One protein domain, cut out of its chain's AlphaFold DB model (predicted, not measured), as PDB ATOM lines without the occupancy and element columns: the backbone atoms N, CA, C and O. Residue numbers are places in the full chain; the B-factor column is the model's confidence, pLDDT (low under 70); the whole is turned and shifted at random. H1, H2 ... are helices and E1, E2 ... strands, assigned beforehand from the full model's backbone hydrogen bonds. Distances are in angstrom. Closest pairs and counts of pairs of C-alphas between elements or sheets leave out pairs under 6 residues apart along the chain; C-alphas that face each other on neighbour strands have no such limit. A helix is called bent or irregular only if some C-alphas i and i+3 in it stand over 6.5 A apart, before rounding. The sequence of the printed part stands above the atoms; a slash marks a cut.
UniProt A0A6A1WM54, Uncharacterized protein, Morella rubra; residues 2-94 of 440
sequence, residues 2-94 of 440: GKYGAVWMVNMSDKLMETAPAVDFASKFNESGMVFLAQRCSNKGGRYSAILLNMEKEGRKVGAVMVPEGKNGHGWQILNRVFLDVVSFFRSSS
ATOM      1  N   GLY A   2     -45.046  31.540  44.873       90.56
ATOM      2  CA  GLY A   2     -45.732  30.514  44.082       90.56
ATOM      3  C   GLY A   2     -44.784  29.629  43.266       90.56
ATOM      4  O   GLY A   2     -43.567  29.637  43.457       90.56
ATOM      5  N   LYS A   3     -45.350  28.873  42.312       93.88
ATOM      6  CA  LYS A   3     -44.593  28.020  41.376       93.88
ATOM      7  C   LYS A   3     -43.576  28.828  40.568       93.88
ATOM      8  O   LYS A   3     -42.455  28.367  40.372       93.88
ATOM      9  N   TYR A   4     -43.957  30.018  40.104       94.69
ATOM     10  CA  TYR A   4     -43.073  30.864  39.304       94.69
ATOM     11  C   TYR A   4     -41.949  31.454  40.148       94.69
ATOM     12  O   TYR A   4     -40.808  31.476  39.698       94.69
ATOM     13  N   GLY A   5     -42.235  31.830  41.397       95.31
ATOM     14  CA  GLY A   5     -41.194  32.271  42.317       95.31
ATOM     15  C   GLY A   5     -40.174  31.175  42.642       95.31
ATOM     16  O   GLY A   5     -38.982  31.460  42.696       95.31
ATOM     17  N   ALA A   6     -40.593  29.910  42.772       96.12
ATOM     18  CA  ALA A   6     -39.651  28.797  42.942       96.12
ATOM     19  C   ALA A   6     -38.724  28.623  41.724       96.12
ATOM     20  O   ALA A   6     -37.518  28.469  41.888       96.12
ATOM     21  N   VAL A   7     -39.264  28.716  40.504       96.75
ATOM     22  CA  VAL A   7     -38.455  28.685  39.269       96.75
ATOM     23  C   VAL A   7     -37.502  29.880  39.202       96.75
ATOM     24  O   VAL A   7     -36.346  29.725  38.811       96.75
ATOM     25  N   TRP A   8     -37.961  31.064  39.612       97.38
ATOM     26  CA  TRP A   8     -37.109  32.246  39.684       97.38
ATOM     27  C   TRP A   8     -35.948  32.055  40.663       97.38
ATOM     28  O   TRP A   8     -34.827  32.405  40.314       97.38
ATOM     29  N   MET A   9     -36.172  31.447  41.832       97.38
ATOM     30  CA  MET A   9     -35.104  31.157  42.797       97.38
ATOM     31  C   MET A   9     -34.017  30.241  42.232       97.38
ATOM     32  O   MET A   9     -32.834  30.516  42.431       97.38
ATOM     33  N   VAL A  10     -34.399  29.193  41.495       97.50
ATOM     34  CA  VAL A  10     -33.444  28.309  40.803       97.50
ATOM     35  C   VAL A  10     -32.604  29.125  39.818       97.50
ATOM     36  O   VAL A  10     -31.400  29.249  40.002       97.50
ATOM     37  N   ASN A  11     -33.249  29.824  38.881       97.31
ATOM     38  CA  ASN A  11     -32.554  30.641  37.879       97.31
ATOM     39  C   ASN A  11     -31.681  31.751  38.500       97.31
ATOM     40  O   ASN A  11     -30.618  32.087  37.990       97.31
ATOM     41  N   MET A  12     -32.133  32.352  39.602       96.81
ATOM     42  CA  MET A  12     -31.392  33.376  40.336       96.81
ATOM     43  C   MET A  12     -30.129  32.787  40.976       96.81
ATOM     44  O   MET A  12     -29.056  33.370  40.844       96.81
ATOM     45  N   SER A  13     -30.241  31.622  41.618       96.19
ATOM     46  CA  SER A  13     -29.097  30.935  42.228       96.19
ATOM     47  C   SER A  13     -28.110  30.370  41.199       96.19
ATOM     48  O   SER A  13     -26.911  30.504  41.417       96.19
ATOM     49  N   ASP A  14     -28.577  29.855  40.057       96.56
ATOM     50  CA  ASP A  14     -27.704  29.447  38.941       96.56
ATOM     51  C   ASP A  14     -26.864  30.628  38.454       96.56
ATOM     52  O   ASP A  14     -25.634  30.575  38.442       96.56
ATOM     53  N   LYS A  15     -27.519  31.763  38.189       96.19
ATOM     54  CA  LYS A  15     -26.821  32.985  37.780       96.19
ATOM     55  C   LYS A  15     -25.851  33.490  38.839       96.19
ATOM     56  O   LYS A  15     -24.789  33.988  38.478       96.19
ATOM     57  N   LEU A  16     -26.177  33.386  40.129       94.31
ATOM     58  CA  LEU A  16     -25.250  33.766  41.200       94.31
ATOM     59  C   LEU A  16     -23.957  32.943  41.163       94.31
ATOM     60  O   LEU A  16     -22.890  33.509  41.402       94.31
ATOM     61  N   MET A  17     -24.059  31.644  40.865       93.62
ATOM     62  CA  MET A  17     -22.918  30.729  40.768       93.62
ATOM     63  C   MET A  17     -22.107  30.942  39.482       93.62
ATOM     64  O   MET A  17     -20.885  30.839  39.514       93.62
ATOM     65  N   GLU A  18     -22.764  31.276  38.370       94.44
ATOM     66  CA  GLU A  18     -22.107  31.568  37.086       94.44
ATOM     67  C   GLU A  18     -21.440  32.952  37.057       94.44
ATOM     68  O   GLU A  18     -20.434  33.166  36.378       94.44
ATOM     69  N   THR A  19     -21.996  33.921  37.790       93.00
ATOM     70  CA  THR A  19     -21.527  35.307  37.757       93.00
ATOM     71  C   THR A  19     -20.180  35.439  38.461       93.00
ATOM     72  O   THR A  19     -20.081  35.296  39.686       93.00
ATOM     73  N   ALA A  20     -19.154  35.827  37.697       89.94
ATOM     74  CA  ALA A  20     -17.807  36.071  38.199       89.94
ATOM     75  C   ALA A  20     -17.813  36.939  39.477       89.94
ATOM     76  O   ALA A  20     -18.599  37.889  39.559       89.94
ATOM     77  N   PRO A  21     -16.941  36.675  40.470       86.69
ATOM     78  CA  PRO A  21     -16.945  37.356  41.768       86.69
ATOM     79  C   PRO A  21     -16.967  38.887  41.747       86.69
ATOM     80  O   PRO A  21     -17.498  39.487  42.676       86.69
ATOM     81  N   ALA A  22     -16.406  39.499  40.705       88.06
ATOM     82  CA  ALA A  22     -16.266  40.946  40.569       88.06
ATOM     83  C   ALA A  22     -17.489  41.658  39.957       88.06
ATOM     84  O   ALA A  22     -17.517  42.882  39.933       88.06
ATOM     85  N   VAL A  23     -18.476  40.926  39.431       92.69
ATOM     86  CA  VAL A  23     -19.597  41.508  38.670       92.69
ATOM     87  C   VAL A  23     -20.812  41.736  39.566       92.69
ATOM     88  O   VAL A  23     -21.278  40.813  40.221       92.69
ATOM     89  N   ASP A  24     -21.390  42.929  39.602       92.31
ATOM     90  CA  ASP A  24     -22.604  43.127  40.397       92.31
ATOM     91  C   ASP A  24     -23.766  42.266  39.877       92.31
ATOM     92  O   ASP A  24     -24.003  42.159  38.674       92.31
ATOM     93  N   PHE A  25     -24.503  41.638  40.797       96.00
ATOM     94  CA  PHE A  25     -25.677  40.831  40.470       96.00
ATOM     95  C   PHE A  25     -26.915  41.397  41.155       96.00
ATOM     96  O   PHE A  25     -26.947  41.536  42.381       96.00
ATOM     97  N   ALA A  26     -27.955  41.647  40.363       96.38
ATOM     98  CA  ALA A  26     -29.290  41.947  40.847       96.38
ATOM     99  C   ALA A  26     -30.342  41.270  39.959       96.38
ATOM    100  O   ALA A  26     -30.215  41.221  38.736       96.38
ATOM    101  N   SER A  27     -31.404  40.756  40.571       96.56
ATOM    102  CA  SER A  27     -32.538  40.158  39.873       96.56
ATOM    103  C   SER A  27     -33.840  40.590  40.528       96.56
ATOM    104  O   SER A  27     -33.973  40.546  41.749       96.56
ATOM    105  N   LYS A  28     -34.812  40.997  39.712       95.94
ATOM    106  CA  LYS A  28     -36.155  41.377  40.153       95.94
ATOM    107  C   LYS A  28     -37.167  40.373  39.618       95.94
ATOM    108  O   LYS A  28     -37.089  39.971  38.459       95.94
ATOM    109  N   PHE A  29     -38.139  40.018  40.445       95.88
ATOM    110  CA  PHE A  29     -39.253  39.157  40.070       95.88
ATOM    111  C   PHE A  29     -40.552  39.683  40.664       95.88
ATOM    112  O   PHE A  29     -40.582  40.084  41.822       95.88
ATOM    113  N   ASN A  30     -41.626  39.683  39.880       94.38
ATOM    114  CA  ASN A  30     -42.932  40.159  40.322       94.38
ATOM    115  C   ASN A  30     -43.942  39.011  40.226       94.38
ATOM    116  O   ASN A  30     -44.057  38.378  39.179       94.38
ATOM    117  N   GLU A  31     -44.694  38.760  41.297       91.94
ATOM    118  CA  GLU A  31     -45.758  37.752  41.326       91.94
ATOM    119  C   GLU A  31     -46.926  38.260  42.176       91.94
ATOM    120  O   GLU A  31     -46.770  38.538  43.363       91.94
ATOM    121  N   SER A  32     -48.111  38.382  41.568       87.94
ATOM    122  CA  SER A  32     -49.368  38.702  42.267       87.94
ATOM    123  C   SER A  32     -49.317  39.954  43.167       87.94
ATOM    124  O   SER A  32     -49.873  39.953  44.263       87.94
ATOM    125  N   GLY A  33     -48.656  41.030  42.722       87.50
ATOM    126  CA  GLY A  33     -48.512  42.281  43.489       87.50
ATOM    127  C   GLY A  33     -47.428  42.247  44.577       87.50
ATOM    128  O   GLY A  33     -47.294  43.196  45.354       87.50
ATOM    129  N   MET A  34     -46.653  41.164  44.639       89.50
ATOM    130  CA  MET A  34     -45.409  41.084  45.397       89.50
ATOM    131  C   MET A  34     -44.224  41.289  44.459       89.50
ATOM    132  O   MET A  34     -44.177  40.722  43.366       89.50
ATOM    133  N   VAL A  35     -43.250  42.065  44.918       92.75
ATOM    134  CA  VAL A  35     -41.983  42.323  44.242       92.75
ATOM    135  C   VAL A  35     -40.873  41.687  45.064       92.75
ATOM    136  O   VAL A  35     -40.665  42.027  46.228       92.75
ATOM    137  N   PHE A  36     -40.142  40.779  44.442       94.56
ATOM    138  CA  PHE A  36     -38.952  40.150  44.980       94.56
ATOM    139  C   PHE A  36     -37.728  40.797  44.339       94.56
ATOM    140  O   PHE A  36     -37.680  40.988  43.121       94.56
ATOM    141  N   LEU A  37     -36.737  41.130  45.158       95.44
ATOM    142  CA  LEU A  37     -35.451  41.642  44.703       95.44
ATOM    143  C   LEU A  37     -34.346  40.795  45.321       95.44
ATOM    144  O   LEU A  37     -34.234  40.740  46.540       95.44
ATOM    145  N   ALA A  38     -33.537  40.154  44.490       96.81
ATOM    146  CA  ALA A  38     -32.301  39.510  44.901       96.81
ATOM    147  C   ALA A  38     -31.123  40.395  44.495       96.81
ATOM    148  O   ALA A  38     -31.064  40.844  43.352       96.81
ATOM    149  N   GLN A  39     -30.184  40.628  45.405       97.00
ATOM    150  CA  GLN A  39     -28.948  41.351  45.127       97.00
ATOM    151  C   GLN A  39     -27.777  40.644  45.797       97.00
ATOM    152  O   GLN A  39     -27.865  40.248  46.960       97.00
ATOM    153  N   ARG A  40     -26.667  40.502  45.073       96.50
ATOM    154  CA  ARG A  40     -25.414  40.036  45.660       96.50
ATOM    155  C   ARG A  40     -24.740  41.178  46.409       96.50
ATOM    156  O   ARG A  40     -24.567  42.266  45.870       96.50
ATOM    157  N   CYS A  41     -24.338  40.895  47.635       95.69
ATOM    158  CA  CYS A  41     -23.735  41.840  48.555       95.69
ATOM    159  C   CYS A  41     -22.474  41.233  49.183       95.69
ATOM    160  O   CYS A  41     -22.303  40.014  49.228       95.69
ATOM    161  N   SER A  42     -21.618  42.095  49.725       95.25
ATOM    162  CA  SER A  42     -20.387  41.707  50.417       95.25
ATOM    163  C   SER A  42     -20.267  42.485  51.723       95.25
ATOM    164  O   SER A  42     -20.562  43.678  51.769       95.25
ATOM    165  N   ASN A  43     -19.851  41.825  52.799       95.88
ATOM    166  CA  ASN A  43     -19.502  42.470  54.065       95.88
ATOM    167  C   ASN A  43     -18.241  41.817  54.665       95.88
ATOM    168  O   ASN A  43     -17.607  40.977  54.028       95.88
ATOM    169  N   LYS A  44     -17.867  42.188  55.898       96.50
ATOM    170  CA  LYS A  44     -16.700  41.605  56.593       96.50
ATOM    171  C   LYS A  44     -16.795  40.082  56.796       96.50
ATOM    172  O   LYS A  44     -15.766  39.444  56.963       96.50
ATOM    173  N   GLY A  45     -18.002  39.513  56.787       93.81
ATOM    174  CA  GLY A  45     -18.265  38.074  56.891       93.81
ATOM    175  C   GLY A  45     -18.306  37.342  55.546       93.81
ATOM    176  O   GLY A  45     -18.634  36.161  55.514       93.81
ATOM    177  N   GLY A  46     -17.992  38.023  54.440       94.56
ATOM    178  CA  GLY A  46     -17.962  37.444  53.101       94.56
ATOM    179  C   GLY A  46     -19.130  37.879  52.219       94.56
ATOM    180  O   GLY A  46     -19.807  38.882  52.471       94.56
ATOM    181  N   ARG A  47     -19.328  37.136  51.128       95.50
ATOM    182  CA  ARG A  47     -20.375  37.399  50.136       95.50
ATOM    183  C   ARG A  47     -21.673  36.702  50.521       95.50
ATOM    184  O   ARG A  47     -21.677  35.595  51.058       95.50
ATOM    185  N   TYR A  48     -22.785  37.354  50.224       96.94
ATOM    186  CA  TYR A  48     -24.123  36.840  50.477       96.94
ATOM    187  C   TYR A  48     -25.102  37.369  49.429       96.94
ATOM    188  O   TYR A  48     -24.861  38.389  48.787       96.94
ATOM    189  N   SER A  49     -26.220  36.675  49.250       96.19
ATOM    190  CA  SER A  49     -27.358  37.166  48.477       96.19
ATOM    191  C   SER A  49     -28.418  37.690  49.437       96.19
ATOM    192  O   SER A  49     -28.843  36.978  50.347       96.19
ATOM    193  N   ALA A  50     -28.822  38.943  49.262       96.69
ATOM    194  CA  ALA A  50     -29.948  39.536  49.963       96.69
ATOM    195  C   ALA A  50     -31.202  39.404  49.099       96.69
ATOM    196  O   ALA A  50     -31.254  39.940  47.995       96.69
ATOM    197  N   ILE A  51     -32.219  38.718  49.615       95.75
ATOM    198  CA  ILE A  51     -33.512  38.531  48.958       95.75
ATOM    199  C   ILE A  51     -34.553  39.311  49.747       95.75
ATOM    200  O   ILE A  51     -34.873  38.974  50.887       95.75
ATOM    201  N   LEU A  52     -35.068  40.374  49.147       93.12
ATOM    202  CA  LEU A  52     -36.060  41.262  49.723       93.12
ATOM    203  C   LEU A  52     -37.437  40.957  49.143       93.12
ATOM    204  O   LEU A  52     -37.581  40.760  47.938       93.12
ATOM    205  N   LEU A  53     -38.446  40.985  50.011       91.06
ATOM    206  CA  LEU A  53     -39.854  40.931  49.645       91.06
ATOM    207  C   LEU A  53     -40.502  42.290  49.921       91.06
ATOM    208  O   LEU A  53     -40.578  42.728  51.073       91.06
ATOM    209  N   ASN A  54     -41.018  42.915  48.869       85.31
ATOM    210  CA  ASN A  54     -41.761  44.167  48.916       85.31
ATOM    211  C   ASN A  54     -43.195  43.948  48.424       85.31
ATOM    212  O   ASN A  54     -43.426  43.215  47.463       85.31
ATOM    213  N   MET A  55     -44.165  44.613  49.052       77.50
ATOM    214  CA  MET A  55     -45.523  44.704  48.512       77.50
ATOM    215  C   MET A  55     -45.668  45.988  47.699       77.50
ATOM    216  O   MET A  55     -45.444  47.085  48.210       77.50
ATOM    217  N   GLU A  56     -46.057  45.846  46.434       70.00
ATOM    218  CA  GLU A  56     -46.097  46.948  45.465       70.00
ATOM    219  C   GLU A  56     -47.112  48.031  45.853       70.00
ATOM    220  O   GLU A  56     -46.888  49.215  45.625       70.00
ATOM    221  N   LYS A  57     -48.216  47.633  46.493       66.62
ATOM    222  CA  LYS A  57     -49.361  48.519  46.749       66.62
ATOM    223  C   LYS A  57     -49.248  49.393  47.994       66.62
ATOM    224  O   LYS A  57     -50.037  50.317  48.134       66.62
ATOM    225  N   GLU A  58     -48.297  49.133  48.888       64.56
ATOM    226  CA  GLU A  58     -48.201  49.884  50.151       64.56
ATOM    227  C   GLU A  58     -46.795  50.400  50.468       64.56
ATOM    228  O   GLU A  58     -46.596  51.006  51.517       64.56
ATOM    229  N   GLY A  59     -45.793  50.129  49.621       66.75
ATOM    230  CA  GLY A  59     -44.399  50.493  49.905       66.75
ATOM    231  C   GLY A  59     -43.824  49.832  51.168       66.75
ATOM    232  O   GLY A  59     -42.696  50.126  51.563       66.75
ATOM    233  N   ARG A  60     -44.572  48.927  51.814       71.81
ATOM    234  CA  ARG A  60     -44.133  48.221  53.017       71.81
ATOM    235  C   ARG A  60     -43.195  47.088  52.617       71.81
ATOM    236  O   ARG A  60     -43.568  46.168  51.883       71.81
ATOM    237  N   LYS A  61     -41.966  47.156  53.125       71.94
ATOM    238  CA  LYS A  61     -41.013  46.047  53.089       71.94
ATOM    239  C   LYS A  61     -41.518  44.955  54.029       71.94
ATOM    240  O   LYS A  61     -41.684  45.198  55.221       71.94
ATOM    241  N   VAL A  62     -41.776  43.770  53.487       80.25
ATOM    242  CA  VAL A  62     -42.401  42.659  54.225       80.25
ATOM    243  C   VAL A  62     -41.355  41.746  54.853       80.25
ATOM    244  O   VAL A  62     -41.606  41.128  55.882       80.25
ATOM    245  N   GLY A  63     -40.151  41.686  54.282       88.62
ATOM    246  CA  GLY A  63     -39.058  40.923  54.870       88.62
ATOM    247  C   GLY A  63     -37.799  40.929  54.018       88.62
ATOM    248  O   GLY A  63     -37.804  41.364  52.865       88.62
ATOM    249  N   ALA A  64     -36.707  40.451  54.608       92.50
ATOM    250  CA  ALA A  64     -35.468  40.171  53.902       92.50
ATOM    251  C   ALA A  64     -34.840  38.884  54.444       92.50
ATOM    252  O   ALA A  64     -34.830  38.662  55.654       92.50
ATOM    253  N   VAL A  65     -34.308  38.064  53.545       95.38
ATOM    254  CA  VAL A  65     -33.526  36.868  53.861       95.38
ATOM    255  C   VAL A  65     -32.128  37.059  53.289       95.38
ATOM    256  O   VAL A  65     -31.977  37.520  52.160       95.38
ATOM    257  N   MET A  66     -31.107  36.724  54.073       96.88
ATOM    258  CA  MET A  66     -29.715  36.742  53.631       96.88
ATOM    259  C   MET A  66     -29.223  35.308  53.494       96.88
ATOM    260  O   MET A  66     -29.336  34.530  54.440       96.88
ATOM    261  N   VAL A  67     -28.673  34.968  52.332       97.50
ATOM    262  CA  VAL A  67     -28.114  33.644  52.056       97.50
ATOM    263  C   VAL A  67     -26.606  33.783  51.845       97.50
ATOM    264  O   VAL A  67     -26.197  34.334  50.815       97.50
ATOM    265  N   PRO A  68     -25.766  33.338  52.797       97.31
ATOM    266  CA  PRO A  68     -24.320  33.391  52.632       97.31
ATOM    267  C   PRO A  68     -23.886  32.521  51.452       97.31
ATOM    268  O   PRO A  68     -24.477  31.475  51.187       97.31
ATOM    269  N   GLU A  69     -22.847  32.953  50.742       96.56
ATOM    270  CA  GLU A  69     -22.262  32.171  49.651       96.56
ATOM    271  C   GLU A  69     -21.680  30.845  50.155       96.56
ATOM    272  O   GLU A  69     -21.809  29.816  49.497       96.56
ATOM    273  N   GLY A  70     -21.056  30.860  51.334       94.75
ATOM    274  CA  GLY A  70     -20.267  29.736  51.830       94.75
ATOM    275  C   GLY A  70     -18.973  29.531  51.034       94.75
ATOM    276  O   GLY A  70     -18.624  30.303  50.138       94.75
ATOM    277  N   LYS A  71     -18.228  28.477  51.373       93.56
ATOM    278  CA  LYS A  71     -16.998  28.115  50.657       93.56
ATOM    279  C   LYS A  71     -17.356  27.687  49.231       93.56
ATOM    280  O   LYS A  71     -18.224  26.838  49.055       93.56
ATOM    281  N   ASN A  72     -16.707  28.274  48.225       90.75
ATOM    282  CA  ASN A  72     -16.904  27.945  46.805       90.75
ATOM    283  C   ASN A  72     -18.372  28.011  46.316       90.75
ATOM    284  O   ASN A  72     -18.750  27.256  45.425       90.75
ATOM    285  N   GLY A  73     -19.219  28.867  46.903       94.19
ATOM    286  CA  GLY A  73     -20.629  28.969  46.493       94.19
ATOM    287  C   GLY A  73     -21.564  27.919  47.095       94.19
ATOM    288  O   GLY A  73     -22.719  27.831  46.680       94.19
ATOM    289  N   HIS A  74     -21.111  27.121  48.067       95.62
ATOM    290  CA  HIS A  74     -21.885  25.990  48.579       95.62
ATOM    291  C   HIS A  74     -23.242  26.377  49.196       95.62
ATOM    292  O   HIS A  74     -24.238  25.684  48.997       95.62
ATOM    293  N   GLY A  75     -23.330  27.521  49.876       96.44
ATOM    294  CA  GLY A  75     -24.596  28.029  50.409       96.44
ATOM    295  C   GLY A  75     -25.619  28.329  49.308       96.44
ATOM    296  O   GLY A  75     -26.811  28.061  49.468       96.44
ATOM    297  N   TRP A  76     -25.162  28.809  48.149       96.62
ATOM    298  CA  TRP A  76     -26.025  29.035  46.986       96.62
ATOM    299  C   TRP A  76     -26.383  27.737  46.257       96.62
ATOM    300  O   TRP A  76     -27.510  27.613  45.785       96.62
ATOM    301  N   GLN A  77     -25.488  26.744  46.232       97.44
ATOM    302  CA  GLN A  77     -25.786  25.405  45.706       97.44
ATOM    303  C   GLN A  77     -26.880  24.704  46.520       97.44
ATOM    304  O   GLN A  77     -27.802  24.119  45.952       97.44
ATOM    305  N   ILE A  78     -26.811  24.791  47.852       97.50
ATOM    306  CA  ILE A  78     -27.844  24.246  48.742       97.50
ATOM    307  C   ILE A  78     -29.181  24.938  48.471       97.50
ATOM    308  O   ILE A  78     -30.198  24.264  48.299       97.50
ATOM    309  N   LEU A  79     -29.180  26.274  48.369       96.81
ATOM    310  CA  LEU A  79     -30.375  27.042  48.018       96.81
ATOM    311  C   LEU A  79     -30.973  26.561  46.685       96.81
ATOM    312  O   LEU A  79     -32.172  26.293  46.614       96.81
ATOM    313  N   ASN A  80     -30.142  26.422  45.653       97.88
ATOM    314  CA  ASN A  80     -30.559  25.955  44.335       97.88
ATOM    315  C   ASN A  80     -31.210  24.567  44.407       97.88
ATOM    316  O   ASN A  80     -32.335  24.393  43.937       97.88
ATOM    317  N   ARG A  81     -30.556  23.610  45.076       97.75
ATOM    318  CA  ARG A  81     -31.043  22.232  45.225       97.75
ATOM    319  C   ARG A  81     -32.405  22.165  45.915       97.75
ATOM    320  O   ARG A  81     -33.310  21.511  45.406       97.75
ATOM    321  N   VAL A  82     -32.587  22.901  47.013       97.44
ATOM    322  CA  VAL A  82     -33.877  22.961  47.722       97.44
ATOM    323  C   VAL A  82     -34.985  23.477  46.799       97.44
ATOM    324  O   VAL A  82     -36.083  22.920  46.764       97.44
ATOM    325  N   PHE A  83     -34.719  24.523  46.013       97.50
ATOM    326  CA  PHE A  83     -35.725  25.056  45.095       97.50
ATOM    327  C   PHE A  83     -35.942  24.182  43.855       97.50
ATOM    328  O   PHE A  83     -37.068  24.135  43.354       97.50
ATOM    329  N   LEU A  84     -34.936  23.434  43.396       97.25
ATOM    330  CA  LEU A  84     -35.105  22.403  42.371       97.25
ATOM    331  C   LEU A  84     -36.068  21.306  42.837       97.25
ATOM    332  O   LEU A  84     -36.969  20.938  42.079       97.25
ATOM    333  N   ASP A  85     -35.948  20.851  44.085       96.81
ATOM    334  CA  ASP A  85     -36.858  19.858  44.666       96.81
ATOM    335  C   ASP A  85     -38.294  20.394  44.736       96.81
ATOM    336  O   ASP A  85     -39.246  19.716  44.340       96.81
ATOM    337  N   VAL A  86     -38.466  21.661  45.130       96.12
ATOM    338  CA  VAL A  86     -39.773  22.339  45.128       96.12
ATOM    339  C   VAL A  86     -40.352  22.448  43.710       96.12
ATOM    340  O   VAL A  86     -41.540  22.191  43.490       96.12
ATOM    341  N   VAL A  87     -39.534  22.794  42.711       95.88
ATOM    342  CA  VAL A  87     -39.962  22.847  41.303       95.88
ATOM    343  C   VAL A  87     -40.347  21.453  40.793       95.88
ATOM    344  O   VAL A  87     -41.360  21.309  40.097       95.88
ATOM    345  N   SER A  88     -39.583  20.422  41.156       95.44
ATOM    346  CA  SER A  88     -39.880  19.022  40.842       95.44
ATOM    347  C   SER A  88     -41.205  18.573  41.465       95.44
ATOM    348  O   SER A  88     -42.049  17.974  40.789       95.44
ATOM    349  N   PHE A  89     -41.456  18.960  42.717       94.75
ATOM    350  CA  PHE A  89     -42.722  18.716  43.400       94.75
ATOM    351  C   PHE A  89     -43.902  19.366  42.664       94.75
ATOM    352  O   PHE A  89     -44.897  18.695  42.385       94.75
ATOM    353  N   PHE A  90     -43.788  20.636  42.251       92.50
ATOM    354  CA  PHE A  90     -44.843  21.296  41.473       92.50
ATOM    355  C   PHE A  90     -45.097  20.623  40.119       92.50
ATOM    356  O   PHE A  90     -46.246  20.547  39.673       92.50
ATOM    357  N   ARG A  91     -44.050  20.115  39.457       91.44
ATOM    358  CA  ARG A  91     -44.191  19.339  38.214       91.44
ATOM    359  C   ARG A  91     -44.930  18.025  38.459       91.44
ATOM    360  O   ARG A  91     -45.850  17.704  37.708       91.44
ATOM    361  N   SER A  92     -44.582  17.306  39.518       89.88
ATOM    362  CA  SER A  92     -45.184  16.011  39.855       89.88
ATOM    363  C   SER A  92     -46.644  16.151  40.294       89.88
ATOM    364  O   SER A  92     -47.514  15.448  39.782       89.88
ATOM    365  N   SER A  93     -46.939  17.135  41.146       83.94
ATOM    366  CA  SER A  93     -48.301  17.451  41.595       83.94
ATOM    367  C   SER A  93     -49.225  17.804  40.423       83.94
ATOM    368  O   SER A  93     -50.354  17.321  40.348       83.94
ATOM    369  N   SER A  94     -48.719  18.537  39.422       76.50
ATOM    370  CA  SER A  94     -49.507  18.869  38.227       76.50
ATOM    371  C   SER A  94     -49.875  17.661  37.352       76.50
ATOM    372  O   SER A  94     -50.847  17.729  36.606       76.50
TER     373      SER A  94
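What this domain is: This is residues 2 to 94 of the 440 residues of an uncharacterized protein of Morella rubra (UniProt A0A6A1WM54). A twisted sheet of four strands has one face covered by two helices that run side by side in opposite ways, while its other face is bare. H1 lies along the sheet on the side of E1 and E2; H2 starts beside the end of E4, meets the sheet with residues 71 to 79, packs along H1 and runs on away from the sheet. The printed part has 93 residues, with two named helices and four named strands in the order H1, E1, E2, E3, E4, H2, and its class is mixed, helices and strands. The sheet, in the order E1, E2, E3, E4, is antiparallel throughout. The whole is compact, with a radius of gyration of the C-alphas of 13.7 A, and flat, spanning 38 by 35 by 18 A.

How they stand to each other: Strands E1, residues 26 to 31, E2, residues 34 to 43, E3, residues 46 to 55, and E4, residues 61 to 68, form a meander, each strand the antiparallel neighbour of the one before. E1 and E2 are a hairpin, with N 29 and O 36 at 2.9 A. E2 and E3 are a hairpin, with N 39 and O 50 at 2.9 A. E3 and E4 are a hairpin, with N 51 and O 65 at 2.8 A. E1 and E4, the edge strands, are apart. H1, residues 3 to 18, and H2, residues 71 to 94, are on the same face of the sheet, giving two layers, helices on one face of a sheet. H1 has a height over the sheet of 9.4 A; it is over E2 and only just over E1, on which 3 of its C-alphas fall. On the local plane it stands at 22 degrees to E2, along the strands; the closest C-alphas of H1 and E1 are those of Met 12 and Ser 27, 6.9 A apart. H2 has a height over the sheet of 10.0 A and is over E4; on the local plane it stands at 29 degrees to E4, only just along the strands. The closest C-alphas of H2 and E4 are those of Pro 68 and Gly 75, 5.8 A apart. H1 and H2 touch at a shallow tilt of 27 degrees, opposite ways, and their closest C-alphas, those of Val 10 and Asn 80, are 5.1 A apart. In H1 every O i to N i+4 pair is within hydrogen-bond range, in H2 18 of 20.

Where its parts are: E2 measures 27.4 A from first to last C-alpha, beginning at C-alpha 34, (-45.409, 41.084, 45.397), and bends by 53 degrees at residue 40. E3 measures 28.9 A and E4 21.0 A. H1 begins at C-alpha 3, (-44.593, 28.020, 41.376), and measures 23.2 A. H2 measures 36.0 A and ends at C-alpha 94, (-49.507, 18.869, 38.227); it has a kink of 26 degrees near residue 78 and is irregular, with C-alphas 72 and 75 at 8.5 A.

The domain as a whole: The two C-alphas farthest apart, those of Lys 44 and Ser 94, are 43.9 A apart. The printed part has no cut. No link is long; that from H1 to E1 is short, and the other four are tight. The mean pLDDT of the printed part is 92.3, and residues 57 to 59, between E3 and E4, are under 70.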